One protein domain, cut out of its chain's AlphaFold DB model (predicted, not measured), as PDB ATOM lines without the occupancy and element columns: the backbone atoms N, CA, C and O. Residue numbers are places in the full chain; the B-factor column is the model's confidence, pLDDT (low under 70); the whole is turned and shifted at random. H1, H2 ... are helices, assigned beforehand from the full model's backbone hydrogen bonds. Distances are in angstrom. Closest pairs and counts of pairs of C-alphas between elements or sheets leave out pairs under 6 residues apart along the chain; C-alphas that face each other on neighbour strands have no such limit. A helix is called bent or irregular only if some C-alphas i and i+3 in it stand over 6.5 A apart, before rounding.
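What this domain is: This is residues 2 to 65 of the 82 residues of the protein "GIIM domain-containing protein" of Marinilabilia rubra (UniProt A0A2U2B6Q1). The longest helix, H2, forms one side of a long, narrow pair: H1 runs loosely beside it the opposite way, and a tight turn at residues 20 to 21 joins the two at one end. The shorter H3 is set crosswise near the other end of H2, reached by the loop of residues 47 to 53, and brings the last printed residue, Cys 65, back near Arg 2 at the start of H1. The printed part has 64 residues with three named helices in the order H1, H2, H3 and no named strand; its class is all helix. The whole is only just loose, close to compact, with a radius of gyration of the C-alphas of 13.2 A, and its elongated outline spans 41 by 21 by 20 A.

Where its parts are: H2 holds residues 22 to 46 and measures 36.8 A from first to last C-alpha, from C-alpha 22 at (329.124, 386.206, 481.771) to C-alpha 46 at (360.247, 366.973, 477.676). H2 is irregular: C-alphas 23 and 26 are 7.7 A apart. H1 holds residues 2 to 19 and measures 25.6 A, beginning with C-alpha 2 at (356.115, 376.932, 469.227). H3 holds residues 54 to 64 and measures 14.6 A, ending with C-alpha 64 at (357.162, 385.151, 472.954). H3 is neither bent nor irregular, but only just: C-alphas 61 and 64 are 6.4 A apart.

How they stand to each other: H2 is close to H1 but not clearly touching it; their closest C-alphas, those of Leu 28 and Tyr 16, are 7.5 A apart. These two helices run opposite ways at a shallow tilt of 20 degrees, with their centres 11.7 A apart. H2 is also close to H3 but not clearly touching it; their closest C-alphas, those of Leu 40 and Phe 57, are 6.9 A apart. The lines of H2 and H3 are about perpendicular, only just, at 70.3 degrees, and their centres are 13.9 A apart. H1 and H3 are apart. In H1 and H3 every O i to N i+4 pair is within hydrogen-bond range; in H2 it is 19 of 21.

The domain as a whole: The two C-alphas farthest apart, those of Thr 22 and Gly 48, are 41.7 A from each other, while the first and last printed C-alphas, those of Arg 2 and Cys 65, are 7.0 A apart. The printed part has no cut. The link from H1 to H2 is tight, with 2 residues, and the link from H2 to H3 is short, with 7; no link is long. The mean pLDDT of the printed part is 84.2, and the model's confidence is low, under 70, at residues 2 to 3 and 47 to 50.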
ATOM      1  N   ARG A   2     357.051 375.894 469.690       55.91
ATOM      2  CA  ARG A   2     356.115 376.932 469.227       55.91
ATOM      3  C   ARG A   2     354.821 376.346 468.642       55.91
ATOM      4  O   ARG A   2     353.749 376.861 468.940       55.91
ATOM      5  N   ASP A   3     354.915 375.216 467.945       62.38
ATOM      6  CA  ASP A   3     353.764 374.551 467.305       62.38
ATOM      7  C   ASP A   3     352.722 374.091 468.337       62.38
ATOM      8  O   ASP A   3     351.539 374.391 468.211       62.38
ATOM      9  N   ASN A   4     353.178 373.533 469.467       75.38
ATOM     10  CA  ASN A   4     352.299 373.111 470.564       75.38
ATOM     11  C   ASN A   4     351.471 374.263 471.164       75.38
ATOM     12  O   ASN A   4     350.348 374.039 471.610       75.38
ATOM     13  N   ILE A   5     352.022 375.482 471.239       83.88
ATOM     14  CA  ILE A   5     351.309 376.631 471.826       83.88
ATOM     15  C   ILE A   5     350.266 377.163 470.843       83.88
ATOM     16  O   ILE A   5     349.166 377.532 471.255       83.88
ATOM     17  N   ARG A   6     350.577 377.160 469.542       85.56
ATOM     18  CA  ARG A   6     349.627 377.548 468.495       85.56
ATOM     19  C   ARG A   6     348.410 376.621 468.483       85.56
ATOM     20  O   ARG A   6     347.286 377.117 468.529       85.56
ATOM     21  N   ASP A   7     348.621 375.309 468.527       89.19
ATOM     22  CA  ASP A   7     347.529 374.325 468.559       89.19
ATOM     23  C   ASP A   7     346.710 374.418 469.850       89.19
ATOM     24  O   ASP A   7     345.477 374.338 469.841       89.19
ATOM     25  N   LEU A   8     347.381 374.656 470.979       89.56
ATOM     26  CA  LEU A   8     346.720 374.900 472.257       89.56
ATOM     27  C   LEU A   8     345.836 376.154 472.200       89.56
ATOM     28  O   LEU A   8     344.712 376.126 472.696       89.56
ATOM     29  N   ASN A   9     346.291 377.222 471.544       91.31
ATOM     30  CA  ASN A   9     345.503 378.440 471.360       91.31
ATOM     31  C   ASN A   9     344.247 378.213 470.506       91.31
ATOM     32  O   ASN A   9     343.221 378.836 470.785       91.31
ATOM     33  N   VAL A  10     344.284 377.318 469.512       91.75
ATOM     34  CA  VAL A  10     343.082 376.933 468.748       91.75
ATOM     35  C   VAL A  10     342.059 376.256 469.665       91.75
ATOM     36  O   VAL A  10     340.891 376.646 469.684       91.75
ATOM     37  N   LYS A  11     342.503 375.311 470.503       90.56
ATOM     38  CA  LYS A  11     341.632 374.622 471.473       90.56
ATOM     39  C   LYS A  11     341.060 375.578 472.521       90.56
ATOM     40  O   LYS A  11     339.868 375.528 472.816       90.56
ATOM     41  N   LEU A  12     341.888 376.479 473.054       90.69
ATOM     42  CA  LEU A  12     341.460 377.501 474.014       90.69
ATOM     43  C   LEU A  12     340.417 378.440 473.410       90.69
ATOM     44  O   LEU A  12     339.434 378.757 474.072       90.69
ATOM     45  N   ARG A  13     340.593 378.836 472.145       91.56
ATOM     46  CA  ARG A  13     339.619 379.665 471.429       91.56
ATOM     47  C   ARG A  13     338.259 378.982 471.352       91.56
ATOM     48  O   ARG A  13     337.266 379.600 471.716       91.56
ATOM     49  N   GLY A  14     338.219 377.716 470.936       89.69
ATOM     50  CA  GLY A  14     336.974 376.943 470.889       89.69
ATOM     51  C   GLY A  14     336.308 376.837 472.262       89.69
ATOM     52  O   GLY A  14     335.120 377.120 472.402       89.69
ATOM     53  N   TYR A  15     337.094 376.530 473.298       89.00
ATOM     54  CA  TYR A  15     336.593 376.441 474.669       89.00
ATOM     55  C   TYR A  15     336.001 377.767 475.161       89.00
ATOM     56  O   TYR A  15     334.919 377.777 475.738       89.00
ATOM     57  N   TYR A  16     336.668 378.898 474.913       90.81
ATOM     58  CA  TYR A  16     336.148 380.206 475.316       90.81
ATOM     59  C   TYR A  16     334.940 380.638 474.491       90.81
ATOM     60  O   TYR A  16     334.035 381.238 475.049       90.81
ATOM     61  N   ASN A  17     334.868 380.299 473.206       87.25
ATOM     62  CA  ASN A  17     333.679 380.587 472.404       87.25
ATOM     63  C   ASN A  17     332.443 379.827 472.913       87.25
ATOM     64  O   ASN A  17     331.338 380.359 472.856       87.25
ATOM     65  N   TYR A  18     332.628 378.607 473.428       87.38
ATOM     66  CA  TYR A  18     331.537 377.785 473.954       87.38
ATOM     67  C   TYR A  18     331.174 378.140 475.406       87.38
ATOM     68  O   TYR A  18     330.012 378.342 475.740       87.38
ATOM     69  N   TYR A  19     332.173 378.259 476.283       85.75
ATOM     70  CA  TYR A  19     331.980 378.463 477.724       85.75
ATOM     71  C   TYR A  19     332.108 379.926 478.174       85.75
ATOM     72  O   TYR A  19     331.987 380.205 479.370       85.75
ATOM     73  N   GLY A  20     332.361 380.852 477.250       83.88
ATOM     74  CA  GLY A  20     332.560 382.290 477.456       83.88
ATOM     75  C   GLY A  20     331.302 383.059 477.833       83.88
ATOM     76  O   GLY A  20     331.035 384.091 477.232       83.88
ATOM     77  N   ILE A  21     330.520 382.572 478.789       83.00
ATOM     78  CA  ILE A  21     329.298 383.222 479.274       83.00
ATOM     79  C   ILE A  21     329.607 384.107 480.498       83.00
ATOM     80  O   ILE A  21     330.511 383.779 481.274       83.00
ATOM     81  N   THR A  22     328.867 385.206 480.701       75.81
ATOM     82  CA  THR A  22     329.124 386.206 481.771       75.81
ATOM     83  C   THR A  22     329.370 385.593 483.150       75.81
ATOM     84  O   THR A  22     330.335 385.942 483.831       75.81
ATOM     85  N   PHE A  23     328.538 384.631 483.550       78.81
ATOM     86  CA  PHE A  23     328.585 384.023 484.882       78.81
ATOM     87  C   PHE A  23     329.641 382.916 485.031       78.81
ATOM     88  O   PHE A  23     329.803 382.355 486.111       78.81
ATOM     89  N   ASN A  24     330.397 382.604 483.972       84.62
ATOM     90  CA  ASN A  24     331.389 381.526 483.977       84.62
ATOM     91  C   ASN A  24     332.844 382.023 484.040       84.62
ATOM     92  O   ASN A  24     333.787 381.232 484.003       84.62
ATOM     93  N   SER A  25     333.047 383.333 484.188       83.25
ATOM     94  CA  SER A  25     334.366 383.978 484.239       83.25
ATOM     95  C   SER A  25     335.329 383.329 485.247       83.25
ATOM     96  O   SER A  25     336.488 383.072 484.914       83.25
ATOM     97  N   ARG A  26     334.847 382.967 486.446       87.69
ATOM     98  CA  ARG A  26     335.655 382.305 487.488       87.69
ATOM     99  C   ARG A  26     336.174 380.933 487.047       87.69
ATOM    100  O   ARG A  26     337.352 380.636 487.250       87.69
ATOM    101  N   ARG A  27     335.333 380.094 486.429       87.88
ATOM    102  CA  ARG A  27     335.772 378.771 485.942       87.88
ATOM    103  C   ARG A  27     336.702 378.907 484.741       87.88
ATOM    104  O   ARG A  27     337.680 378.172 484.668       87.88
ATOM    105  N   LEU A  28     336.458 379.871 483.850       89.56
ATOM    106  CA  LEU A  28     337.346 380.159 482.716       89.56
ATOM    107  C   LEU A  28     338.746 380.585 483.178       89.56
ATOM    108  O   LEU A  28     339.746 380.116 482.631       89.56
ATOM    109  N   ALA A  29     338.825 381.427 484.214       89.25
ATOM    110  CA  ALA A  29     340.091 381.806 484.834       89.25
ATOM    111  C   ALA A  29     340.791 380.585 485.449       89.25
ATOM    112  O   ALA A  29     341.958 380.330 485.148       89.25
ATOM    113  N   GLY A  30     340.071 379.779 486.236       92.00
ATOM    114  CA  GLY A  30     340.606 378.542 486.813       92.00
ATOM    115  C   GLY A  30     341.149 377.585 485.750       92.00
ATOM    116  O   GLY A  30     342.276 377.106 485.862       92.00
ATOM    117  N   TYR A  31     340.396 377.377 484.669       89.94
ATOM    118  CA  TYR A  31     340.814 376.558 483.536       89.94
ATOM    119  C   TYR A  31     342.106 377.084 482.894       89.94
ATOM    120  O   TYR A  31     343.063 376.330 482.715       89.94
ATOM    121  N   TYR A  32     342.191 378.392 482.635       91.44
ATOM    122  CA  TYR A  32     343.405 379.028 482.116       91.44
ATOM    123  C   TYR A  32     344.623 378.812 483.034       91.44
ATOM    124  O   TYR A  32     345.712 378.478 482.558       91.44
ATOM    125  N   HIS A  33     344.451 378.930 484.354       91.31
ATOM    126  CA  HIS A  33     345.520 378.650 485.316       91.31
ATOM    127  C   HIS A  33     345.986 377.190 485.271       91.31
ATOM    128  O   HIS A  33     347.195 376.939 485.288       91.31
ATOM    129  N   GLN A  34     345.064 376.228 485.161       92.31
ATOM    130  CA  GLN A  34     345.439 374.815 485.062       92.31
ATOM    131  C   GLN A  34     346.188 374.507 483.765       92.31
ATOM    132  O   GLN A  34     347.205 373.817 483.805       92.31
ATOM    133  N   ILE A  35     345.763 375.081 482.635       91.50
ATOM    134  CA  ILE A  35     346.465 374.928 481.355       91.50
ATOM    135  C   ILE A  35     347.896 375.471 481.442       91.50
ATOM    136  O   ILE A  35     348.829 374.805 480.993       91.50
ATOM    137  N   ARG A  36     348.108 376.623 482.094       91.12
ATOM    138  CA  ARG A  36     349.457 377.169 482.327       91.12
ATOM    139  C   ARG A  36     350.336 376.222 483.146       91.12
ATOM    140  O   ARG A  36     351.477 375.967 482.765       91.12
ATOM    141  N   ARG A  37     349.817 375.672 484.248       91.12
ATOM    142  CA  ARG A  37     350.560 374.716 485.092       91.12
ATOM    143  C   ARG A  37     350.879 373.427 484.341       91.12
ATOM    144  O   ARG A  37     351.994 372.918 484.440       91.12
ATOM    145  N   LEU A  38     349.918 372.917 483.574       90.44
ATOM    146  CA  LEU A  38     350.084 371.712 482.773       90.44
ATOM    147  C   LEU A  38     351.149 371.920 481.692       90.44
ATOM    148  O   LEU A  38     352.033 371.080 481.543       90.44
ATOM    149  N   LEU A  39     351.122 373.060 480.996       89.00
ATOM    150  CA  LEU A  39     352.122 373.411 479.992       89.00
ATOM    151  C   LEU A  39     353.529 373.464 480.600       89.00
ATOM    152  O   LEU A  39     354.442 372.846 480.058       89.00
ATOM    153  N   LEU A  40     353.700 374.111 481.757       88.25
ATOM    154  CA  LEU A  40     354.984 374.122 482.462       88.25
ATOM    155  C   LEU A  40     355.447 372.710 482.853       88.25
ATOM    156  O   LEU A  40     356.607 372.357 482.645       88.25
ATOM    157  N   LYS A  41     354.537 371.879 483.374       87.44
ATOM    158  CA  LYS A  41     354.827 370.482 483.727       87.44
ATOM    159  C   LYS A  41     355.321 369.687 482.515       87.44
ATOM    160  O   LYS A  41     356.292 368.944 482.626       87.44
ATOM    161  N   TRP A  42     354.682 369.852 481.357       86.69
ATOM    162  CA  TRP A  42     355.084 369.178 480.120       86.69
ATOM    163  C   TRP A  42     356.413 369.688 479.567       86.69
ATOM    164  O   TRP A  42     357.211 368.881 479.093       86.69
ATOM    165  N   LEU A  43     356.684 370.992 479.659       84.06
ATOM    166  CA  LEU A  43     357.970 371.566 479.258       84.06
ATOM    167  C   LEU A  43     359.120 371.007 480.107       84.06
ATOM    168  O   LEU A  43     360.125 370.574 479.550       84.06
ATOM    169  N   ASN A  44     358.932 370.936 481.428       85.56
ATOM    170  CA  ASN A  44     359.911 370.357 482.353       85.56
ATOM    171  C   ASN A  44     360.059 368.835 482.220       85.56
ATOM    172  O   ASN A  44     361.081 368.292 482.621       85.56
ATOM    173  N   ARG A  45     359.070 368.143 481.646       83.00
ATOM    174  CA  ARG A  45     359.148 366.703 481.364       83.00
ATOM    175  C   ARG A  45     359.868 366.387 480.053       83.00
ATOM    176  O   ARG A  45     360.501 365.346 479.951       83.00
ATOM    177  N   ARG A  46     359.734 367.243 479.032       78.12
ATOM    178  CA  ARG A  46     360.247 366.973 477.676       78.12
ATOM    179  C   ARG A  46     361.756 367.224 477.544       78.12
ATOM    180  O   ARG A  46     362.392 366.600 476.705       78.12
ATOM    181  N   GLY A  47     362.327 368.122 478.342       65.44
ATOM    182  CA  GLY A  47     363.776 368.297 478.437       65.44
ATOM    183  C   GLY A  47     364.258 367.656 479.727       65.44
ATOM    184  O   GLY A  47     363.900 368.154 480.784       65.44
ATOM    185  N   GLY A  48     365.043 366.579 479.661       65.00
ATOM    186  CA  GLY A  48     365.476 365.764 480.813       65.00
ATOM    187  C   GLY A  48     366.207 366.488 481.965       65.00
ATOM    188  O   GLY A  48     366.646 365.831 482.900       65.00
ATOM    189  N   LYS A  49     366.323 367.824 481.935       64.25
ATOM    190  CA  LYS A  49     366.678 368.680 483.075       64.25
ATOM    191  C   LYS A  49     365.566 369.721 483.298       64.25
ATOM    192  O   LYS A  49     365.239 370.429 482.341       64.25
ATOM    193  N   PRO A  50     365.028 369.893 484.523       61.28
ATOM    194  CA  PRO A  50     363.986 370.877 484.821       61.28
ATOM    195  C   PRO A  50     364.552 372.298 484.711       61.28
ATOM    196  O   PRO A  50     365.032 372.886 485.673       61.28
ATOM    197  N   THR A  51     364.552 372.839 483.496       70.38
ATOM    198  CA  THR A  51     365.192 374.121 483.162       70.38
ATOM    199  C   THR A  51     364.200 375.279 483.093       70.38
ATOM    200  O   THR A  51     364.612 376.439 483.006       70.38
ATOM    201  N   TRP A  52     362.892 375.006 483.143       77.69
ATOM    202  CA  TRP A  52     361.878 376.055 483.101       77.69
ATOM    203  C   TRP A  52     361.480 376.483 484.509       77.69
ATOM    204  O   TRP A  52     360.630 375.868 485.156       77.69
ATOM    205  N   GLN A  53     362.074 377.590 484.952       84.44
ATOM    206  CA  GLN A  53     361.593 378.358 486.097       84.44
ATOM    207  C   GLN A  53     360.291 379.097 485.742       84.44
ATOM    208  O   GLN A  53     360.070 379.477 484.584       84.44
ATOM    209  N   TRP A  54     359.435 379.332 486.741       84.62
ATOM    210  CA  TRP A  54     358.120 379.966 486.561       84.62
ATOM    211  C   TRP A  54     358.198 381.348 485.893       84.62
ATOM    212  O   TRP A  54     357.362 381.680 485.049       84.62
ATOM    213  N   GLU A  55     359.223 382.135 486.210       86.38
ATOM    214  CA  GLU A  55     359.446 383.458 485.618       86.38
ATOM    215  C   GLU A  55     359.733 383.376 484.117       86.38
ATOM    216  O   GLU A  55     359.099 384.059 483.308       86.38
ATOM    217  N   ARG A  56     360.644 382.477 483.723       85.19
ATOM    218  CA  ARG A  56     361.000 382.247 482.317       85.19
ATOM    219  C   ARG A  56     359.813 381.706 481.526       85.19
ATOM    220  O   ARG A  56     359.571 382.134 480.400       85.19
ATOM    221  N   PHE A  57     359.035 380.811 482.134       88.00
ATOM    222  CA  PHE A  57     357.776 380.337 481.570       88.00
ATOM    223  C   PHE A  57     356.762 381.471 481.389       88.00
ATOM    224  O   PHE A  57     356.112 381.560 480.350       88.00
ATOM    225  N   THR A  58     356.648 382.367 482.368       86.62
ATOM    226  CA  THR A  58     355.736 383.513 482.300       86.62
ATOM    227  C   THR A  58     356.117 384.457 481.159       86.62
ATOM    228  O   THR A  58     355.243 384.841 480.385       86.62
ATOM    229  N   LYS A  59     357.412 384.743 480.966       86.25
ATOM    230  CA  LYS A  59     357.899 385.495 479.794       86.25
ATOM    231  C   LYS A  59     357.549 384.792 478.475       86.25
ATOM    232  O   LYS A  59     357.050 385.443 477.560       86.25
ATOM    233  N   LEU A  60     357.704 383.466 478.399       86.56
ATOM    234  CA  LEU A  60     357.332 382.679 477.215       86.56
ATOM    235  C   LEU A  60     355.842 382.836 476.859       86.56
ATOM    236  O   LEU A  60     355.530 383.165 475.717       86.56
ATOM    237  N   VAL A  61     354.934 382.623 477.820       86.75
ATOM    238  CA  VAL A  61     353.475 382.624 477.569       86.75
ATOM    239  C   VAL A  61     352.841 384.013 477.511       86.75
ATOM    240  O   VAL A  61     351.657 384.115 477.200       86.75
ATOM    241  N   ILE A  62     353.588 385.070 477.837       84.75
ATOM    242  CA  ILE A  62     353.122 386.461 477.736       84.75
ATOM    243  C   ILE A  62     353.714 387.154 476.510       84.75
ATOM    244  O   ILE A  62     352.982 387.837 475.804       84.75
ATOM    245  N   GLN A  63     355.015 386.999 476.262       83.06
ATOM    246  CA  GLN A  63     355.739 387.824 475.291       83.06
ATOM    247  C   GLN A  63     356.065 387.063 474.007       83.06
ATOM    248  O   GLN A  63     355.862 387.580 472.916       83.06
ATOM    249  N   TRP A  64     356.585 385.840 474.115       80.69
ATOM    250  CA  TRP A  64     357.162 385.151 472.954       80.69
ATOM    251  C   TRP A  64     356.134 384.332 472.176       80.69
ATOM    252  O   TRP A  64     356.177 384.274 470.950       80.69
ATOM    253  N   CYS A  65     355.225 383.667 472.883       84.25
ATOM    254  CA  CYS A  65     354.132 382.880 472.321       84.25
ATOM    255  C   CYS A  65     352.907 383.060 473.227       84.25
ATOM    256  O   CYS A  65     352.685 382.230 474.115       84.25
TER     257      CYS A  65